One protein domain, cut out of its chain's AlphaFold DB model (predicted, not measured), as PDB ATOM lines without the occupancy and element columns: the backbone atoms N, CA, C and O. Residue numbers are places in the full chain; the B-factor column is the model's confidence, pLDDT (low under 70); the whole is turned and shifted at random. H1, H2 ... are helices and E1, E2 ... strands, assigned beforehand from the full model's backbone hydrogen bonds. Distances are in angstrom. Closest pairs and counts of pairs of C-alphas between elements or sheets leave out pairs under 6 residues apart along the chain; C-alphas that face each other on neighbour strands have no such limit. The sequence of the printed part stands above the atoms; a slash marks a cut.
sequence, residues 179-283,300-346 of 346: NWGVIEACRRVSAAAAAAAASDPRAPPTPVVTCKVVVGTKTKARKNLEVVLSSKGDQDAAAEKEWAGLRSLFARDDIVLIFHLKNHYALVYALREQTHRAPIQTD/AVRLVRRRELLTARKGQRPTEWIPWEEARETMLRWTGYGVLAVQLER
ATOM      1  N   ASN A 179     206.330 184.208 184.491       88.62
ATOM      2  CA  ASN A 179     206.470 183.011 185.333       88.62
ATOM      3  C   ASN A 179     207.007 183.323 186.744       88.62
ATOM      4  O   ASN A 179     206.661 182.632 187.698       88.62
ATOM      5  N   TRP A 180     207.816 184.381 186.886       86.69
ATOM      6  CA  TRP A 180     208.354 184.848 188.167       86.69
ATOM      7  C   TRP A 180     207.256 185.130 189.204       86.69
ATOM      8  O   TRP A 180     207.437 184.814 190.375       86.69
ATOM      9  N   GLY A 181     206.111 185.683 188.784       87.44
ATOM     10  CA  GLY A 181     205.021 186.044 189.690       87.44
ATOM     11  C   GLY A 181     204.354 184.809 190.290       87.44
ATOM     12  O   GLY A 181     204.086 184.770 191.487       87.44
ATOM     13  N   VAL A 182     204.165 183.768 189.474       89.62
ATOM     14  CA  VAL A 182     203.631 182.471 189.920       89.62
ATOM     15  C   VAL A 182     204.623 181.773 190.854       89.62
ATOM     16  O   VAL A 182     204.231 181.262 191.900       89.62
ATOM     17  N   ILE A 183     205.915 181.800 190.517       92.50
ATOM     18  CA  ILE A 183     206.980 181.213 191.345       92.50
ATOM     19  C   ILE A 183     207.038 181.890 192.722       92.50
ATOM     20  O   ILE A 183     207.062 181.213 193.752       92.50
ATOM     21  N   GLU A 184     207.003 183.222 192.752       91.38
ATOM     22  CA  GLU A 184     207.000 184.003 193.989       91.38
ATOM     23  C   GLU A 184     205.720 183.779 194.806       91.38
ATOM     24  O   GLU A 184     205.785 183.674 196.032       91.38
ATOM     25  N   ALA A 185     204.561 183.643 194.154       90.62
ATOM     26  CA  ALA A 185     203.312 183.306 194.834       90.62
ATOM     27  C   ALA A 185     203.407 181.949 195.551       90.62
ATOM     28  O   ALA A 185     203.085 181.869 196.736       90.62
ATOM     29  N   CYS A 186     203.931 180.909 194.889       92.81
ATOM     30  CA  CYS A 186     204.173 179.608 195.522       92.81
ATOM     31  C   CYS A 186     205.125 179.722 196.721       92.81
ATOM     32  O   CYS A 186     204.842 179.177 197.786       92.81
ATOM     33  N   ARG A 187     206.213 180.497 196.594       92.62
ATOM     34  CA  ARG A 187     207.155 180.736 197.701       92.62
ATOM     35  C   ARG A 187     206.472 181.386 198.908       92.62
ATOM     36  O   ARG A 187     206.743 181.007 200.048       92.62
ATOM     37  N   ARG A 188     205.583 182.356 198.674       91.69
ATOM     38  CA  ARG A 188     204.822 183.033 199.737       91.69
ATOM     39  C   ARG A 188     203.823 182.108 200.415       91.69
ATOM     40  O   ARG A 188     203.702 182.183 201.633       91.69
ATOM     41  N   VAL A 189     203.154 181.234 199.663       90.81
ATOM     42  CA  VAL A 189     202.263 180.210 200.230       90.81
ATOM     43  C   VAL A 189     203.035 179.316 201.201       90.81
ATOM     44  O   VAL A 189     202.612 179.165 202.344       90.81
ATOM     45  N   SER A 190     204.210 178.823 200.803       91.38
ATOM     46  CA  SER A 190     205.081 178.016 201.671       91.38
ATOM     47  C   SER A 190     205.535 178.780 202.919       91.38
ATOM     48  O   SER A 190     205.487 178.249 204.026       91.38
ATOM     49  N   ALA A 191     205.933 180.047 202.768       90.19
ATOM     50  CA  ALA A 191     206.371 180.878 203.890       90.19
ATOM     51  C   ALA A 191     205.234 181.174 204.883       90.19
ATOM     52  O   ALA A 191     205.438 181.105 206.094       90.19
ATOM     53  N   ALA A 192     204.034 181.474 204.381       87.88
ATOM     54  CA  ALA A 192     202.855 181.713 205.207       87.88
ATOM     55  C   ALA A 192     202.441 180.449 205.967       87.88
ATOM     56  O   ALA A 192     202.151 180.509 207.160       87.88
ATOM     57  N   ALA A 193     202.474 179.297 205.297       86.62
ATOM     58  CA  ALA A 193     202.161 178.022 205.916       86.62
ATOM     59  C   ALA A 193     203.186 177.667 207.018       86.62
ATOM     60  O   ALA A 193     202.800 177.201 208.091       86.62
ATOM     61  N   ALA A 194     204.476 177.966 206.807       87.25
ATOM     62  CA  ALA A 194     205.524 177.748 207.805       87.25
ATOM     63  C   ALA A 194     205.372 178.681 209.019       87.25
ATOM     64  O   ALA A 194     205.522 178.250 210.161       87.25
ATOM     65  N   ALA A 195     205.027 179.951 208.785       86.81
ATOM     66  CA  ALA A 195     204.740 180.907 209.854       86.81
ATOM     67  C   ALA A 195     203.526 180.478 210.696       86.81
ATOM     68  O   ALA A 195     203.562 180.579 211.922       86.81
ATOM     69  N   ALA A 196     202.481 179.946 210.053       85.00
ATOM     70  CA  ALA A 196     201.317 179.403 210.744       85.00
ATOM     71  C   ALA A 196     201.695 178.199 211.628       85.00
ATOM     72  O   ALA A 196     201.312 178.160 212.796       85.00
ATOM     73  N   ALA A 197     202.510 177.266 211.130       85.12
ATOM     74  CA  ALA A 197     202.955 176.123 211.929       85.12
ATOM     75  C   ALA A 197     203.892 176.514 213.082       85.12
ATOM     76  O   ALA A 197     203.815 175.932 214.156       85.12
ATOM     77  N   ALA A 198     204.732 177.539 212.916       85.19
ATOM     78  CA  ALA A 198     205.565 178.048 214.008       85.19
ATOM     79  C   ALA A 198     204.737 178.624 215.175       85.19
ATOM     80  O   ALA A 198     205.214 178.662 216.308       85.19
ATOM     81  N   SER A 199     203.507 179.071 214.901       85.88
ATOM     82  CA  SER A 199     202.596 179.608 215.918       85.88
ATOM     83  C   SER A 199     201.810 178.538 216.687       85.88
ATOM     84  O   SER A 199     201.330 178.823 217.783       85.88
ATOM     85  N   ASP A 200     201.717 177.313 216.159       84.81
ATOM     86  CA  ASP A 200     201.022 176.189 216.793       84.81
ATOM     87  C   ASP A 200     201.965 174.977 216.950       84.81
ATOM     88  O   ASP A 200     202.217 174.253 215.986       84.81
ATOM     89  N   PRO A 201     202.439 174.681 218.175       78.00
ATOM     90  CA  PRO A 201     203.322 173.545 218.455       78.00
ATOM     91  C   PRO A 201     202.731 172.165 218.127       78.00
ATOM     92  O   PRO A 201     203.457 171.171 218.167       78.00
ATOM     93  N   ARG A 202     201.417 172.071 217.883       84.31
ATOM     94  CA  ARG A 202     200.720 170.834 217.503       84.31
ATOM     95  C   ARG A 202     200.387 170.775 216.013       84.31
ATOM     96  O   ARG A 202     199.798 169.781 215.582       84.31
ATOM     97  N   ALA A 203     200.740 171.800 215.241       75.44
ATOM     98  CA  ALA A 203     200.495 171.805 213.811       75.44
ATOM     99  C   ALA A 203     201.269 170.663 213.125       75.44
ATOM    100  O   ALA A 203     202.415 170.377 213.487       75.44
ATOM    101  N   PRO A 204     200.665 170.000 212.125       76.88
ATOM    102  CA  PRO A 204     201.384 169.043 211.297       76.88
ATOM    103  C   PRO A 204     202.536 169.734 210.541       76.88
ATOM    104  O   PRO A 204     202.490 170.952 210.337       76.88
ATOM    105  N   PRO A 205     203.556 168.975 210.091       76.75
ATOM    106  CA  PRO A 205     204.629 169.521 209.268       76.75
ATOM    107  C   PRO A 205     204.048 170.249 208.057       76.75
ATOM    108  O   PRO A 205     203.165 169.741 207.359       76.75
ATOM    109  N   THR A 206     204.516 171.476 207.850       80.62
ATOM    110  CA  THR A 206     203.992 172.335 206.799       80.62
ATOM    111  C   THR A 206     204.408 171.809 205.429       80.62
ATOM    112  O   THR A 206     205.607 171.651 205.201       80.62
ATOM    113  N   PRO A 207     203.467 171.621 204.490       80.75
ATOM    114  CA  PRO A 207     203.828 171.340 203.111       80.75
ATOM    115  C   PRO A 207     204.660 172.486 202.528       80.75
ATOM    116  O   PRO A 207     204.245 173.648 202.568       80.75
ATOM    117  N   VAL A 208     205.815 172.158 201.952       90.19
ATOM    118  CA  VAL A 208     206.640 173.128 201.231       90.19
ATOM    119  C   VAL A 208     206.312 173.017 199.752       90.19
ATOM    120  O   VAL A 208     206.439 171.964 199.141       90.19
ATOM    121  N   VAL A 209     205.858 174.115 199.162       93.56
ATOM    122  CA  VAL A 209     205.580 174.197 197.730       93.56
ATOM    123  C   VAL A 209     206.747 174.878 197.026       93.56
ATOM    124  O   VAL A 209     207.134 175.998 197.382       93.56
ATOM    125  N   THR A 210     207.281 174.229 195.996       93.94
ATOM    126  CA  THR A 210     208.277 174.802 195.088       93.94
ATOM    127  C   THR A 210     207.689 174.940 193.689       93.94
ATOM    128  O   THR A 210     206.793 174.201 193.293       93.94
ATOM    129  N   CYS A 211     208.137 175.941 192.932       95.62
ATOM    130  CA  CYS A 211     207.646 176.180 191.579       95.62
ATOM    131  C   CYS A 211     208.806 176.529 190.654       95.62
ATOM    132  O   CYS A 211     209.637 177.378 190.980       95.62
ATOM    133  N   LYS A 212     208.872 175.866 189.498       94.50
ATOM    134  CA  LYS A 212     209.891 176.120 188.473       94.50
ATOM    135  C   LYS A 212     209.348 175.833 187.080       94.50
ATOM    136  O   LYS A 212     208.467 174.998 186.900       94.50
ATOM    137  N   VAL A 213     209.917 176.489 186.074       94.88
ATOM    138  CA  VAL A 213     209.663 176.131 184.672       94.88
ATOM    139  C   VAL A 213     210.346 174.792 184.388       94.88
ATOM    140  O   VAL A 213     211.552 174.674 184.590       94.88
ATOM    141  N   VAL A 214     209.585 173.801 183.925       96.56
ATOM    142  CA  VAL A 214     210.082 172.442 183.632       96.56
ATOM    143  C   VAL A 214     210.058 172.103 182.151       96.56
ATOM    144  O   VAL A 214     210.932 171.364 181.704       96.56
ATOM    145  N   VAL A 215     209.122 172.675 181.388       96.25
ATOM    146  CA  VAL A 215     209.024 172.491 179.933       96.25
ATOM    147  C   VAL A 215     209.136 173.838 179.231       96.25
ATOM    148  O   VAL A 215     208.461 174.792 179.616       96.25
ATOM    149  N   GLY A 216     209.974 173.927 178.198       94.62
ATOM    150  CA  GLY A 216     210.058 175.124 177.360       94.62
ATOM    151  C   GLY A 216     211.344 175.229 176.546       94.62
ATOM    152  O   GLY A 216     212.129 174.287 176.429       94.62
ATOM    153  N   THR A 217     211.580 176.412 175.982       92.56
ATOM    154  CA  THR A 217     212.798 176.716 175.221       92.56
ATOM    155  C   THR A 217     213.990 176.993 176.135       92.56
ATOM    156  O   THR A 217     213.916 177.795 177.075       92.56
ATOM    157  N   LYS A 218     215.133 176.371 175.835       90.25
ATOM    158  CA  LYS A 218     216.377 176.594 176.583       90.25
ATOM    159  C   LYS A 218     216.888 178.018 176.357       90.25
ATOM    160  O   LYS A 218     217.105 178.437 175.223       90.25
ATOM    161  N   THR A 219     217.133 178.751 177.440       87.25
ATOM    162  CA  THR A 219     217.707 180.107 177.398       87.25
ATOM    163  C   THR A 219     218.902 180.208 178.341       87.25
ATOM    164  O   THR A 219     219.192 179.287 179.106       87.25
ATOM    165  N   LYS A 220     219.629 181.333 178.313       83.31
ATOM    166  CA  LYS A 220     220.731 181.560 179.266       83.31
ATOM    167  C   LYS A 220     220.249 181.568 180.721       83.31
ATOM    168  O   LYS A 220     220.989 181.098 181.577       83.31
ATOM    169  N   ALA A 221     219.035 182.063 180.962       77.50
ATOM    170  CA  ALA A 221     218.395 182.062 182.275       77.50
ATOM    171  C   ALA A 221     217.804 180.684 182.632       77.50
ATOM    172  O   ALA A 221     217.825 180.278 183.787       77.50
ATOM    173  N   ARG A 222     217.338 179.913 181.640       80.88
ATOM    174  CA  ARG A 222     216.690 178.608 181.846       80.88
ATOM    175  C   ARG A 222     217.534 177.472 181.288       80.88
ATOM    176  O   ARG A 222     217.334 177.021 180.159       80.88
ATOM    177  N   LYS A 223     218.499 177.026 182.092       82.44
ATOM    178  CA  LYS A 223     219.404 175.919 181.743       82.44
ATOM    179  C   LYS A 223     218.926 174.556 182.250       82.44
ATOM    180  O   LYS A 223     219.255 173.555 181.622       82.44
ATOM    181  N   ASN A 224     218.138 174.544 183.326       87.12
ATOM    182  CA  ASN A 224     217.751 173.345 184.077       87.12
ATOM    183  C   ASN A 224     216.287 172.958 183.806       87.12
ATOM    184  O   ASN A 224     215.497 172.823 184.737       87.12
ATOM    185  N   LEU A 225     215.918 172.853 182.528       92.12
ATOM    186  CA  LEU A 225     214.598 172.362 182.122       92.12
ATOM    187  C   LEU A 225     214.619 170.833 182.081       92.12
ATOM    188  O   LEU A 225     215.576 170.249 181.572       92.12
ATOM    189  N   GLU A 226     213.562 170.205 182.583       95.06
ATOM    190  CA  GLU A 226     213.391 168.747 182.528       95.06
ATOM    191  C   GLU A 226     213.012 168.300 181.113       95.06
ATOM    192  O   GLU A 226     213.497 167.282 180.624       95.06
ATOM    193  N   VAL A 227     212.224 169.121 180.414       95.75
ATOM    194  CA  VAL A 227     211.856 168.920 179.013       95.75
ATOM    195  C   VAL A 227     212.258 170.149 178.205       95.75
ATOM    196  O   VAL A 227     211.675 171.229 178.318       95.75
ATOM    197  N   VAL A 228     213.288 169.989 177.377       94.75
ATOM    198  CA  VAL A 228     213.770 171.050 176.487       94.75
ATOM    199  C   VAL A 228     213.108 170.904 175.128       94.75
ATOM    200  O   VAL A 228     213.298 169.886 174.470       94.75
ATOM    201  N   LEU A 229     212.409 171.950 174.693       93.62
ATOM    202  CA  LEU A 229     211.835 172.021 173.354       93.62
ATOM    203  C   LEU A 229     212.892 172.467 172.339       93.62
ATOM    204  O   LEU A 229     213.621 173.438 172.585       93.62
ATOM    205  N   SER A 230     212.958 171.790 171.192       87.94
ATOM    206  CA  SER A 230     213.891 172.122 170.108       87.94
ATOM    207  C   SER A 230     213.179 172.369 168.785       87.94
ATOM    208  O   SER A 230     212.630 171.451 168.195       87.94
ATOM    209  N   SER A 231     213.302 173.570 168.221       85.00
ATOM    210  CA  SER A 231     212.868 173.829 166.839       85.00
ATOM    211  C   SER A 231     213.815 173.255 165.775       85.00
ATOM    212  O   SER A 231     213.539 173.385 164.586       85.00
ATOM    213  N   LYS A 232     214.934 172.632 166.168       79.38
ATOM    214  CA  LYS A 232     215.962 172.100 165.260       79.38
ATOM    215  C   LYS A 232     215.989 170.573 165.276       79.38
ATOM    216  O   LYS A 232     215.958 169.986 166.357       79.38
ATOM    217  N   GLY A 233     216.188 169.976 164.100       69.38
ATOM    218  CA  GLY A 233     216.353 168.531 163.911       69.38
ATOM    219  C   GLY A 233     215.082 167.837 163.423       69.38
ATOM    220  O   GLY A 233     214.153 168.499 162.963       69.38
ATOM    221  N   ASP A 234     215.082 166.507 163.524       76.25
ATOM    222  CA  ASP A 234     213.910 165.667 163.281       76.25
ATOM    223  C   ASP A 234     212.809 166.025 164.292       76.25
ATOM    224  O   ASP A 234     212.929 165.753 165.492       76.25
ATOM    225  N   GLN A 235     211.774 166.712 163.801       77.31
ATOM    226  CA  GLN A 235     210.683 167.227 164.627       77.31
ATOM    227  C   GLN A 235     209.887 166.093 165.265       77.31
ATOM    228  O   GLN A 235     209.443 166.256 166.399       77.31
ATOM    229  N   ASP A 236     209.753 164.952 164.590       80.31
ATOM    230  CA  ASP A 236     208.887 163.866 165.042       80.31
ATOM    231  C   ASP A 236     209.547 163.102 166.193       80.31
ATOM    232  O   ASP A 236     208.939 162.906 167.251       80.31
ATOM    233  N   ALA A 237     210.828 162.754 166.038       84.56
ATOM    234  CA  ALA A 237     211.608 162.116 167.097       84.56
ATOM    235  C   ALA A 237     211.792 163.041 168.315       84.56
ATOM    236  O   ALA A 237     211.714 162.592 169.466       84.56
ATOM    237  N   ALA A 238     212.009 164.341 168.082       87.38
ATOM    238  CA  ALA A 238     212.092 165.327 169.156       87.38
ATOM    239  C   ALA A 238     210.750 165.471 169.889       87.38
ATOM    240  O   ALA A 238     210.725 165.395 171.117       87.38
ATOM    241  N   ALA A 239     209.640 165.605 169.159       88.50
ATOM    242  CA  ALA A 239     208.310 165.751 169.738       88.50
ATOM    243  C   ALA A 239     207.892 164.524 170.562       88.50
ATOM    244  O   ALA A 239     207.295 164.695 171.623       88.50
ATOM    245  N   GLU A 240     208.240 163.303 170.134       90.75
ATOM    246  CA  GLU A 240     207.999 162.076 170.911       90.75
ATOM    247  C   GLU A 240     208.781 162.091 172.234       90.75
ATOM    248  O   GLU A 240     208.214 161.837 173.298       90.75
ATOM    249  N   LYS A 241     210.068 162.455 172.203       92.81
ATOM    250  CA  LYS A 241     210.883 162.559 173.421       92.81
ATOM    251  C   LYS A 241     210.357 163.636 174.372       92.81
ATOM    252  O   LYS A 241     210.303 163.422 175.583       92.81
ATOM    253  N   GLU A 242     209.988 164.793 173.832       95.19
ATOM    254  CA  GLU A 242     209.434 165.909 174.599       95.19
ATOM    255  C   GLU A 242     208.092 165.519 175.244       95.19
ATOM    256  O   GLU A 242     207.887 165.753 176.437       95.19
ATOM    257  N   TRP A 243     207.221 164.841 174.493       95.62
ATOM    258  CA  TRP A 243     205.954 164.308 174.991       95.62
ATOM    259  C   TRP A 243     206.150 163.261 176.091       95.62
ATOM    260  O   TRP A 243     205.496 163.327 177.131       95.62
ATOM    261  N   ALA A 244     207.076 162.317 175.909       95.81
ATOM    262  CA  ALA A 244     207.400 161.318 176.926       95.81
ATOM    263  C   ALA A 244     207.893 161.968 178.232       95.81
ATOM    264  O   ALA A 244     207.511 161.539 179.325       95.81
ATOM    265  N   GLY A 245     208.687 163.038 178.128       96.56
ATOM    266  CA  GLY A 245     209.110 163.840 179.275       96.56
ATOM    267  C   GLY A 245     207.935 164.518 179.984       96.56
ATOM    268  O   GLY A 245     207.813 164.411 181.205       96.56
ATOM    269  N   LEU A 246     207.025 165.146 179.231       96.88
ATOM    270  CA  LEU A 246     205.818 165.758 179.795       96.88
ATOM    271  C   LEU A 246     204.921 164.723 180.487       96.88
ATOM    272  O   LEU A 246     204.445 164.976 181.590       96.88
ATOM    273  N   ARG A 247     204.715 163.548 179.880       97.06
ATOM    274  CA  ARG A 247     203.943 162.454 180.490       97.06
ATOM    275  C   ARG A 247     204.567 161.975 181.794       97.06
ATOM    276  O   ARG A 247     203.849 161.760 182.762       97.06
ATOM    277  N   SER A 248     205.891 161.846 181.825       97.12
ATOM    278  CA  SER A 248     206.622 161.434 183.027       97.12
ATOM    279  C   SER A 248     206.462 162.452 184.158       97.12
ATOM    280  O   SER A 248     206.283 162.062 185.306       97.12
ATOM    281  N   LEU A 249     206.472 163.749 183.835       96.81
ATOM    282  CA  LEU A 249     206.180 164.826 184.782       96.81
ATOM    283  C   LEU A 249     204.732 164.790 185.279       96.81
ATOM    284  O   LEU A 249     204.498 164.914 186.474       96.81
ATOM    285  N   PHE A 250     203.773 164.629 184.367       96.94
ATOM    286  CA  PHE A 250     202.346 164.617 184.685       96.94
ATOM    287  C   PHE A 250     201.935 163.406 185.531       96.94
ATOM    288  O   PHE A 250     201.007 163.498 186.323       96.94
ATOM    289  N   ALA A 251     202.632 162.277 185.388       96.75
ATOM    290  CA  ALA A 251     202.374 161.061 186.157       96.75
ATOM    291  C   ALA A 251     202.854 161.132 187.620       96.75
ATOM    292  O   ALA A 251     202.674 160.171 188.364       96.75
ATOM    293  N   ARG A 252     203.510 162.222 188.029       96.50
ATOM    294  CA  ARG A 252     203.998 162.392 189.397       96.50
ATOM    295  C   ARG A 252     202.900 162.931 190.311       96.50
ATOM    296  O   ARG A 252     202.400 164.028 190.095       96.50
ATOM    297  N   ASP A 253     202.624 162.211 191.394       94.81
ATOM    298  CA  ASP A 253     201.603 162.587 192.386       94.81
ATOM    299  C   ASP A 253     201.971 163.827 193.223       94.81
ATOM    300  O   ASP A 253     201.125 164.399 193.912       94.81
ATOM    301  N   ASP A 254     203.246 164.225 193.204       94.81
ATOM    302  CA  ASP A 254     203.771 165.369 193.948       94.81
ATOM    303  C   ASP A 254     203.826 166.659 193.121       94.81
ATOM    304  O   ASP A 254     204.283 167.676 193.637       94.81
ATOM    305  N   ILE A 255     203.378 166.646 191.859       95.69
ATOM    306  CA  ILE A 255     203.459 167.801 190.960       95.69
ATOM    307  C   ILE A 255     202.103 168.149 190.354       95.69
ATOM    308  O   ILE A 255     201.359 167.301 189.879       95.69
ATOM    309  N   VAL A 256     201.841 169.450 190.268       96.06
ATOM    310  CA  VAL A 256     200.798 170.030 189.423       96.06
ATOM    311  C   VAL A 256     201.446 170.849 188.309       96.06
ATOM    312  O   VAL A 256     202.380 171.616 188.549       96.06
ATOM    313  N   LEU A 257     200.945 170.705 187.081       97.31
ATOM    314  CA  LEU A 257     201.465 171.417 185.915       97.31
ATOM    315  C   LEU A 257     200.587 172.623 185.559       97.31
ATOM    316  O   LEU A 257     199.380 172.493 185.354       97.31
ATOM    317  N   ILE A 258     201.213 173.794 185.442       95.50
ATOM    318  CA  ILE A 258     200.590 175.038 184.979       95.50
ATOM    319  C   ILE A 258     201.164 175.380 183.610       95.50
ATOM    320  O   ILE A 258     202.362 175.615 183.465       95.50
ATOM    321  N   PHE A 259     200.309 175.447 182.603       93.94
ATOM    322  CA  PHE A 259     200.663 175.877 181.266       93.94
ATOM    323  C   PHE A 259     200.530 177.399 181.133       93.94
ATOM    324  O   PHE A 259     199.457 177.964 181.350       93.94
ATOM    325  N   HIS A 260     201.627 178.063 180.765       91.56
ATOM    326  CA  HIS A 260     201.638 179.474 180.399       91.56
ATOM    327  C   HIS A 260     201.423 179.628 178.887       91.56
ATOM    328  O   HIS A 260     202.312 179.348 178.080       91.56
ATOM    329  N   LEU A 261     200.228 180.092 178.532       84.06
ATOM    330  CA  LEU A 261     199.741 180.334 177.179       84.06
ATOM    331  C   LEU A 261     199.578 181.834 176.962       84.06
ATOM    332  O   LEU A 261     198.765 182.425 177.657       84.06
ATOM    333  N   LYS A 262     200.221 182.450 175.965       82.19
ATOM    334  CA  LYS A 262     199.983 183.865 175.600       82.19
ATOM    335  C   LYS A 262     199.793 184.784 176.829       82.19
ATOM    336  O   LYS A 262     200.730 185.019 177.574       82.19
ATOM    337  N   ASN A 263     198.562 185.224 177.092       77.31
ATOM    338  CA  ASN A 263     198.199 186.086 178.223       77.31
ATOM    339  C   ASN A 263     197.381 185.350 179.305       77.31
ATOM    340  O   ASN A 263     196.450 185.917 179.879       77.31
ATOM    341  N   HIS A 264     197.634 184.059 179.514       82.00
ATOM    342  CA  HIS A 264     196.835 183.185 180.366       82.00
ATOM    343  C   HIS A 264     197.672 182.065 181.001       82.00
ATOM    344  O   HIS A 264     198.539 181.466 180.367       82.00
ATOM    345  N   TYR A 265     197.363 181.745 182.255       88.50
ATOM    346  CA  TYR A 265     197.893 180.577 182.952       88.50
ATOM    347  C   TYR A 265     196.744 179.615 183.217       88.50
ATOM    348  O   TYR A 265     195.716 180.021 183.760       88.50
ATOM    349  N   ALA A 266     196.927 178.353 182.853       90.50
ATOM    350  CA  ALA A 266     195.918 177.320 183.025       90.50
ATOM    351  C   ALA A 266     196.542 176.032 183.553       90.50
ATOM    352  O   ALA A 266     197.694 175.724 183.271       90.50
ATOM    353  N   LEU A 267     195.779 175.269 184.331       93.56
ATOM    354  CA  LEU A 267     196.200 173.941 184.763       93.56
ATOM    355  C   LEU A 267     196.135 172.955 183.596       93.56
ATOM    356  O   LEU A 267     195.188 172.980 182.807       93.56
ATOM    357  N   VAL A 268     197.108 172.050 183.539       95.38
ATOM    358  CA  VAL A 268     197.015 170.844 182.712       95.38
ATOM    359  C   VAL A 268     196.264 169.796 183.528       95.38
ATOM    360  O   VAL A 268     196.772 169.318 184.537       95.38
ATOM    361  N   TYR A 269     195.043 169.465 183.114       94.69
ATOM    362  CA  TYR A 269     194.147 168.576 183.861       94.69
ATOM    363  C   TYR A 269     194.300 167.107 183.478       94.69
ATOM    364  O   TYR A 269     194.097 166.229 184.311       94.69
ATOM    365  N   ALA A 270     194.604 166.833 182.211       95.88
ATOM    366  CA  ALA A 270     194.752 165.481 181.695       95.88
ATOM    367  C   ALA A 270     195.634 165.471 180.448       95.88
ATOM    368  O   ALA A 270     195.700 166.456 179.712       95.88
ATOM    369  N   LEU A 271     196.259 164.327 180.190       96.81
ATOM    370  CA  LEU A 271     196.939 164.019 178.938       96.81
ATOM    371  C   LEU A 271     196.246 162.819 178.298       96.81
ATOM    372  O   LEU A 271     195.807 161.907 179.001       96.81
ATOM    373  N   ARG A 272     196.166 162.794 176.969       95.19
ATOM    374  CA  ARG A 272     195.709 161.618 176.229       95.19
ATOM    375  C   ARG A 272     196.537 161.401 174.979       95.19
ATOM    376  O   ARG A 272     197.078 162.338 174.395       95.19
ATOM    377  N   GLU A 273     196.581 160.148 174.562       94.19
ATOM    378  CA  GLU A 273     197.213 159.722 173.325       94.19
ATOM    379  C   GLU A 273     196.252 158.794 172.591       94.19
ATOM    380  O   GLU A 273     195.680 157.878 173.183       94.19
ATOM    381  N   GLN A 274     196.026 159.073 171.313       89.88
ATOM    382  CA  GLN A 274     195.132 158.310 170.457       89.88
ATOM    383  C   GLN A 274     195.859 157.969 169.165       89.88
ATOM    384  O   GLN A 274     196.520 158.820 168.578       89.88
ATOM    385  N   THR A 275     195.717 156.732 168.703       88.06
ATOM    386  CA  THR A 275     196.196 156.350 167.373       88.06
ATOM    387  C   THR A 275     195.028 156.450 166.405       88.06
ATOM    388  O   THR A 275     194.008 155.789 166.593       88.06
ATOM    389  N   HIS A 276     195.168 157.305 165.399       81.81
ATOM    390  CA  HIS A 276     194.189 157.523 164.343       81.81
ATOM    391  C   HIS A 276     194.665 156.886 163.047       81.81
ATOM    392  O   HIS A 276     195.861 156.804 162.777       81.81
ATOM    393  N   ARG A 277     193.707 156.456 162.233       80.50
ATOM    394  CA  ARG A 277     193.953 155.975 160.875       80.50
ATOM    395  C   ARG A 277     193.857 157.165 159.930       80.50
ATOM    396  O   ARG A 277     192.841 157.856 159.941       80.50
ATOM    397  N   ALA A 278     194.894 157.412 159.142       74.25
ATOM    398  CA  ALA A 278     194.897 158.448 158.120       74.25
ATOM    399  C   ALA A 278     195.103 157.806 156.737       74.25
ATOM    400  O   ALA A 278     196.026 156.999 156.585       74.25
ATOM    401  N   PRO A 279     194.271 158.141 155.735       67.56
ATOM    402  CA  PRO A 279     194.492 157.681 154.372       67.56
ATOM    403  C   PRO A 279     195.803 158.267 153.836       67.56
ATOM    404  O   PRO A 279     196.080 159.457 154.010       67.56
ATOM    405  N   ILE A 280     196.622 157.431 153.199       67.06
ATOM    406  CA  ILE A 280     197.860 157.877 152.561       67.06
ATOM    407  C   ILE A 280     197.486 158.526 151.228       67.06
ATOM    408  O   ILE A 280     197.062 157.847 150.297       67.06
ATOM    409  N   GLN A 281     197.648 159.848 151.123       58.00
ATOM    410  CA  GLN A 281     197.716 160.491 149.812       58.00
ATOM    411  C   GLN A 281     199.052 160.084 149.195       58.00
ATOM    412  O   GLN A 281     200.120 160.416 149.707       58.00
ATOM    413  N   THR A 282     198.972 159.248 148.166       54.41
ATOM    414  CA  THR A 282     200.109 158.665 147.462       54.41
ATOM    415  C   THR A 282     200.970 159.758 146.854       54.41
ATOM    416  O   THR A 282     200.616 160.282 145.811       54.41
ATOM    417  N   ASP A 283     202.083 160.067 147.516       48.47
ATOM    418  CA  ASP A 283     203.333 160.537 146.921       48.47
ATOM    419  C   ASP A 283     204.464 160.205 147.920       48.47
ATOM    420  O   ASP A 283     204.872 161.013 148.748       48.47
ATOM    421  N   ALA A 300     196.284 151.912 151.382       68.38
ATOM    422  CA  ALA A 300     197.400 152.127 152.280       68.38
ATOM    423  C   ALA A 300     196.963 153.085 153.406       68.38
ATOM    424  O   ALA A 300     196.599 154.241 153.160       68.38
ATOM    425  N   VAL A 301     196.989 152.604 154.649       71.44
ATOM    426  CA  VAL A 301     196.619 153.374 155.841       71.44
ATOM    427  C   VAL A 301     197.873 153.678 156.652       71.44
ATOM    428  O   VAL A 301     198.683 152.797 156.946       71.44
ATOM    429  N   ARG A 302     198.021 154.945 157.050       76.62
ATOM    430  CA  ARG A 302     199.048 155.392 157.992       76.62
ATOM    431  C   ARG A 302     198.452 155.502 159.386       76.62
ATOM    432  O   ARG A 302     197.386 156.099 159.563       76.62
ATOM    433  N   LEU A 303     199.151 154.978 160.388       78.00
ATOM    434  CA  LEU A 303     198.776 155.171 161.784       78.00
ATOM    435  C   LEU A 303     199.413 156.461 162.304       78.00
ATOM    436  O   LEU A 303     200.626 156.568 162.472       78.00
ATOM    437  N   VAL A 304     198.581 157.458 162.586       80.38
ATOM    438  CA  VAL A 304     199.016 158.757 163.103       80.38
ATOM    439  C   VAL A 304     198.706 158.834 164.590       80.38
ATOM    440  O   VAL A 304     197.556 158.707 165.011       80.38
ATOM    441  N   ARG A 305     199.732 159.069 165.410       87.12
ATOM    442  CA  ARG A 305     199.547 159.328 166.842       87.12
ATOM    443  C   ARG A 305     199.155 160.783 167.056       87.12
ATOM    444  O   ARG A 305     199.891 161.689 166.685       87.12
ATOM    445  N   ARG A 306     198.012 160.991 167.702       90.50
ATOM    446  CA  ARG A 306     197.520 162.290 168.150       90.50
ATOM    447  C   ARG A 306     197.694 162.389 169.659       90.50
ATOM    448  O   ARG A 306     197.179 161.556 170.407       90.50
ATOM    449  N   ARG A 307     198.434 163.402 170.097       94.88
ATOM    450  CA  ARG A 307     198.769 163.658 171.501       94.88
ATOM    451  C   ARG A 307     198.104 164.952 171.913       94.88
ATOM    452  O   ARG A 307     198.227 165.948 171.207       94.88
ATOM    453  N   GLU A 308     197.379 164.945 173.019       95.56
ATOM    454  CA  GLU A 308     196.592 166.105 173.423       95.56
ATOM    455  C   GLU A 308     196.621 166.312 174.931       95.56
ATOM    456  O   GLU A 308     196.685 165.361 175.713       95.56
ATOM    457  N   LEU A 309     196.519 167.576 175.332       95.44
ATOM    458  CA  LEU A 309     196.425 167.995 176.723       95.44
ATOM    459  C   LEU A 309     195.112 168.734 176.976       95.44
ATOM    460  O   LEU A 309     194.713 169.605 176.207       95.44
ATOM    461  N   LEU A 310     194.442 168.379 178.067       94.94
ATOM    462  CA  LEU A 310     193.232 169.041 178.530       94.94
ATOM    463  C   LEU A 310     193.626 170.238 179.393       94.94
ATOM    464  O   LEU A 310     194.206 170.074 180.468       94.94
ATOM    465  N   THR A 311     193.296 171.439 178.934       92.12
ATOM    466  CA  THR A 311     193.560 172.694 179.646       92.12
ATOM    467  C   THR A 311     192.396 173.659 179.453       92.12
ATOM    468  O   THR A 311     191.565 173.491 178.562       92.12
ATOM    469  N   ALA A 312     192.308 174.682 180.298       85.88
ATOM    470  CA  ALA A 312     191.392 175.790 180.057       85.88
ATOM    471  C   ALA A 312     191.978 176.732 178.989       85.88
ATOM    472  O   ALA A 312     193.152 177.106 179.071       85.88
ATOM    473  N   ARG A 313     191.164 177.145 178.009       78.19
ATOM    474  CA  ARG A 313     191.425 178.369 177.234       78.19
ATOM    475  C   ARG A 313     190.828 179.575 177.967       78.19
ATOM    476  O   ARG A 313     190.004 179.440 178.873       78.19
ATOM    477  N   LYS A 314     191.259 180.777 177.577       66.75
ATOM    478  CA  LYS A 314     190.850 182.050 178.191       66.75
ATOM    479  C   LYS A 314     189.321 182.139 178.322       66.75
ATOM    480  O   LYS A 314     188.614 182.153 177.322       66.75
ATOM    481  N   GLY A 315     188.832 182.240 179.559       62.25
ATOM    482  CA  GLY A 315     187.405 182.418 179.859       62.25
ATOM    483  C   GLY A 315     186.549 181.148 179.784       62.25
ATOM    484  O   GLY A 315     185.331 181.245 179.899       62.25
ATOM    485  N   GLN A 316     187.152 179.968 179.618       60.44
ATOM    486  CA  GLN A 316     186.433 178.700 179.490       60.44
ATOM    487  C   GLN A 316     186.756 177.745 180.647       60.44
ATOM    488  O   GLN A 316     187.832 177.785 181.243       60.44
ATOM    489  N   ARG A 317     185.808 176.856 180.971       71.81
ATOM    490  CA  ARG A 317     186.091 175.662 181.786       71.81
ATOM    491  C   ARG A 317     187.029 174.737 180.991       71.81
ATOM    492  O   ARG A 317     187.080 174.871 179.772       71.81
ATOM    493  N   PRO A 318     187.774 173.813 181.622       74.69
ATOM    494  CA  PRO A 318     188.617 172.863 180.895       74.69
ATOM    495  C   PRO A 318     187.761 171.913 180.050       74.69
ATOM    496  O   PRO A 318     187.341 170.852 180.504       74.69
ATOM    497  N   THR A 319     187.453 172.335 178.828       77.94
ATOM    498  CA  THR A 319     186.601 171.613 177.876       77.94
ATOM    499  C   THR A 319     187.351 171.213 176.618       77.94
ATOM    500  O   THR A 319     186.832 170.426 175.831       77.94
ATOM    501  N   GLU A 320     188.555 171.742 176.412       82.12
ATOM    502  CA  GLU A 320     189.257 171.615 175.146       82.12
ATOM    503  C   GLU A 320     190.550 170.815 175.283       82.12
ATOM    504  O   GLU A 320     191.387 171.058 176.156       82.12
ATOM    505  N   TRP A 321     190.693 169.850 174.381       92.50
ATOM    506  CA  TRP A 321     191.909 169.085 174.182       92.50
ATOM    507  C   TRP A 321     192.757 169.802 173.139       92.50
ATOM    508  O   TRP A 321     192.377 169.863 171.972       92.50
ATOM    509  N   ILE A 322     193.888 170.353 173.567       92.19
ATOM    510  CA  ILE A 322     194.821 171.053 172.688       92.19
ATOM    511  C   ILE A 322     195.846 170.038 172.162       92.19
ATOM    512  O   ILE A 322     196.449 169.330 172.979       92.19
ATOM    513  N   PRO A 323     196.073 169.954 170.837       93.81
ATOM    514  CA  PRO A 323     197.151 169.154 170.266       93.81
ATOM    515  C   PRO A 323     198.512 169.534 170.851       93.81
ATOM    516  O   PRO A 323     198.829 170.714 171.029       93.81
ATOM    517  N   TRP A 324     199.341 168.530 171.132       94.19
ATOM    518  CA  TRP A 324     200.691 168.745 171.644       94.19
ATOM    519  C   TRP A 324     201.516 169.617 170.697       94.19
ATOM    520  O   TRP A 324     202.285 170.463 171.143       94.19
ATOM    521  N   GLU A 325     201.305 169.465 169.395       92.19
ATOM    522  CA  GLU A 325     201.975 170.223 168.348       92.19
ATOM    523  C   GLU A 325     201.639 171.723 168.437       92.19
ATOM    524  O   GLU A 325     202.553 172.548 168.399       92.19
ATOM    525  N   GLU A 326     200.369 172.086 168.671       92.25
ATOM    526  CA  GLU A 326     199.927 173.481 168.880       92.25
ATOM    527  C   GLU A 326     200.528 174.066 170.169       92.25
ATOM    528  O   GLU A 326     201.043 175.193 170.197       92.25
ATOM    529  N   ALA A 327     200.497 173.292 171.256       93.12
ATOM    530  CA  ALA A 327     201.053 173.713 172.538       93.12
ATOM    531  C   ALA A 327     202.571 173.930 172.455       93.12
ATOM    532  O   ALA A 327     203.104 174.927 172.955       93.12
ATOM    533  N   ARG A 328     203.267 173.017 171.778       93.44
ATOM    534  CA  ARG A 328     204.697 173.088 171.504       93.44
ATOM    535  C   ARG A 328     205.040 174.299 170.653       93.44
ATOM    536  O   ARG A 328     205.951 175.041 171.012       93.44
ATOM    537  N   GLU A 329     204.313 174.524 169.566       92.38
ATOM    538  CA  GLU A 329     204.515 175.691 168.713       92.38
ATOM    539  C   GLU A 329     204.350 176.988 169.513       92.38
ATOM    540  O   GLU A 329     205.199 177.877 169.441       92.38
ATOM    541  N   THR A 330     203.323 177.060 170.362       91.88
ATOM    542  CA  THR A 330     203.120 178.198 171.263       91.88
ATOM    543  C   THR A 330     204.346 178.427 172.147       91.88
ATOM    544  O   THR A 330     204.889 179.529 172.160       91.88
ATOM    545  N   MET A 331     204.854 177.393 172.824       93.19
ATOM    546  CA  MET A 331     206.045 177.500 173.682       93.19
ATOM    547  C   MET A 331     207.344 177.819 172.924       93.19
ATOM    548  O   MET A 331     208.277 178.381 173.503       93.19
ATOM    549  N   LEU A 332     207.431 177.455 171.642       92.75
ATOM    550  CA  LEU A 332     208.567 177.784 170.781       92.75
ATOM    551  C   LEU A 332     208.531 179.242 170.301       92.75
ATOM    552  O   LEU A 332     209.596 179.843 170.147       92.75
ATOM    553  N   ARG A 333     207.338 179.818 170.092       91.00
ATOM    554  CA  ARG A 333     207.162 181.190 169.579       91.00
ATOM    555  C   ARG A 333     207.690 182.259 170.532       91.00
ATOM    556  O   ARG A 333     208.296 183.224 170.079       91.00
ATOM    557  N   TRP A 334     207.496 182.098 171.842       87.69
ATOM    558  CA  TRP A 334     208.000 183.064 172.816       87.69
ATOM    559  C   TRP A 334     208.740 182.387 173.947       87.69
ATOM    560  O   TRP A 334     208.239 181.469 174.594       87.69
ATOM    561  N   THR A 335     209.932 182.906 174.239       86.25
ATOM    562  CA  THR A 335     210.750 182.339 175.305       86.25
ATOM    563  C   THR A 335     210.045 182.415 176.653       86.25
ATOM    564  O   THR A 335     210.190 181.486 177.420       86.25
ATOM    565  N   GLY A 336     209.215 183.407 176.966       85.81
ATOM    566  CA  GLY A 336     208.528 183.430 178.265       85.81
ATOM    567  C   GLY A 336     207.510 182.294 178.484       85.81
ATOM    568  O   GLY A 336     207.257 181.943 179.640       85.81
ATOM    569  N   TYR A 337     206.994 181.664 177.421       91.94
ATOM    570  CA  TYR A 337     206.033 180.561 177.532       91.94
ATOM    571  C   TYR A 337     206.712 179.248 177.932       91.94
ATOM    572  O   TYR A 337     207.918 179.037 177.744       91.94
ATOM    573  N   GLY A 338     205.919 178.368 178.534       94.00
ATOM    574  CA  GLY A 338     206.377 177.088 179.051       94.00
ATOM    575  C   GLY A 338     205.360 176.445 179.985       94.00
ATOM    576  O   GLY A 338     204.288 176.995 180.238       94.00
ATOM    577  N   VAL A 339     205.731 175.295 180.536       96.38
ATOM    578  CA  VAL A 339     204.982 174.636 181.610       96.38
ATOM    579  C   VAL A 339     205.765 174.783 182.907       96.38
ATOM    580  O   VAL A 339     206.956 174.459 182.967       96.38
ATOM    581  N   LEU A 340     205.095 175.284 183.939       96.62
ATOM    582  CA  LEU A 340     205.595 175.318 185.303       96.62
ATOM    583  C   LEU A 340     205.161 174.049 186.033       96.62
ATOM    584  O   LEU A 340     204.015 173.626 185.908       96.62
ATOM    585  N   ALA A 341     206.065 173.475 186.816       97.12
ATOM    586  CA  ALA A 341     205.742 172.453 187.797       97.12
ATOM    587  C   ALA A 341     205.664 173.114 189.165       97.12
ATOM    588  O   ALA A 341     206.635 173.735 189.604       97.12
ATOM    589  N   VAL A 342     204.520 172.956 189.817       96.62
ATOM    590  CA  VAL A 342     204.321 173.258 191.230       96.62
ATOM    591  C   VAL A 342     204.450 171.941 191.977       96.62
ATOM    592  O   VAL A 342     203.588 171.076 191.844       96.62
ATOM    593  N   GLN A 343     205.548 171.770 192.702       95.75
ATOM    594  CA  GLN A 343     205.870 170.548 193.423       95.75
ATOM    595  C   GLN A 343     205.560 170.711 194.910       95.75
ATOM    596  O   GLN A 343     205.899 171.729 195.515       95.75
ATOM    597  N   LEU A 344     204.922 169.700 195.486       92.62
ATOM    598  CA  LEU A 344     204.647 169.583 196.907       92.62
ATOM    599  C   LEU A 344     205.716 168.702 197.561       92.62
ATOM    600  O   LEU A 344     205.720 167.486 197.389       92.62
ATOM    601  N   GLU A 345     206.600 169.310 198.338       87.88
ATOM    602  CA  GLU A 345     207.531 168.603 199.209       87.88
ATOM    603  C   GLU A 345     206.793 168.231 200.503       87.88
ATOM    604  O   GLU A 345     206.263 169.098 201.211       87.88
ATOM    605  N   ARG A 346     206.696 166.922 200.752       69.50
ATOM    606  CA  ARG A 346     206.107 166.328 201.957       69.50
ATOM    607  C   ARG A 346     207.195 165.900 202.930       69.50
ATOM    608  O   ARG A 346     208.252 165.438 202.449       69.50
TER     609      ARG A 346
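AT A GLANCE: This is residues 179 to 283 and 300 to 346 of the 346 residues of the protein "Hypothetical protein" of Mantoniella antarctica (UniProt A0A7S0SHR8). A strongly twisted sheet of seven strands curls like part of a barrel round the short helix H3, with H2 packed on the same face. The whole is drawn out into a rod: at one end the long helix H1 runs along E1 and E7, and at the other the far parts of E4 and E5 form a two-stranded ribbon. The printed part has 152 residues with three named helices and seven named strands, in the order H1 E1 E2 H2 E3 E4 E5 E6 H3 E7. The sheet is mixed, in the order E2 E1 E7 E3 E4 E5 E6, and the class is mixed, helices and strands. The whole is loose, with a radius of gyration of the C-alphas of 18.5 A and spans of 72 by 32 by 28 A.

IN THESE COORDINATES: Find C-alpha 179 at (206.470, 183.011, 185.333); from there H1, residues 179 to 199, runs 31.0 A to C-alpha 199. Next come E1, residues 208 to 217, 27.0 A long, and the three-residue E2, residues 227 to 229. H2, residues 235 to 250, is 21.9 A long, and E3, residues 255 to 261, is 19.0 A. Look for C-alpha 264 at (196.835, 183.185, 180.366), where E4 begins; it takes in residues 264 to 279, bends by 85 degrees at residue 267 and measures 36.5 A from first to last C-alpha. After the cut, E5, residues 300 to 311, runs 34.4 A. E6, residues 320 to 323, is followed directly by H3, residues 324 to 333, 14.2 A long. E7, residues 338 to 345, is 21.9 A long and ends at C-alpha 345, at (207.531, 168.603, 199.209).

HOW THE PARTS SIT: Begin at edge strand E2, which is parallel to E1, with N 227 and O 214 2.9 A apart, within hydrogen-bond range. E1 is antiparallel to E7 at 157 degrees, with N 210 and O 343 at 2.9 A. E7 is antiparallel to E3, with N 258 and O 340 at 2.8 A. E3 and E4 form a hairpin, with N 259 and O 266 at 2.7 A. The pairing of E4 is staggered: residues 264 to 267 pair with E3, and residues 268 to 279 with E5, where N 274 and O 306 are 2.9 A apart. E5 and edge strand E6 form another hairpin, with N 309 and O 322 at 2.9 A. H2 and H3 are on one face of the sheet, in two layers, helices on one face of a sheet. The sheet curls round H3, whose closest C-alphas to E5 are those of Trp 324 and Glu 308, 5.2 A apart. The closest C-alphas of H2 and E2 are those of Gly 245 and Val 227, at 5.8 A. H2 and H3 are close but not clearly touching, about perpendicular at 80 degrees; their closest C-alphas, of Trp 243 and Trp 324, are 7.7 A apart. E2, H2 and E3 form a split strand-helix-strand unit, two strands running the same way with E1 and E7 between them, and its crossover is right-handed. H1 is on the sheet at a height of 8.7 A, over E7 and only just over E1, with 3 C-alphas falling on E1; it runs along the strands, at 9 degrees to E7 on the local plane. The closest C-alphas of H1 and E1 are those of Ile 183 and Cys 211, 5.1 A apart. H1 is apart from H2 and H3. In H1, H2 and H3 every O i to N i+4 pair is within hydrogen-bond range.

THE WHOLE: Look to Pro 201 and Asp 283 for the two C-alphas farthest apart, at 72.7 A. Residues 284 to 299 are not printed, and C-alphas 283 and 300 are 11.6 A apart across this cut, which lies in the link from E4 to E5. Of the links that are printed whole, none is long. The mean pLDDT of the printed part is 87.3; values under 70 stand at residue 233, residues 279 to 283, residue 300, residues 314 to 316 and residue 346, the chain's last residue.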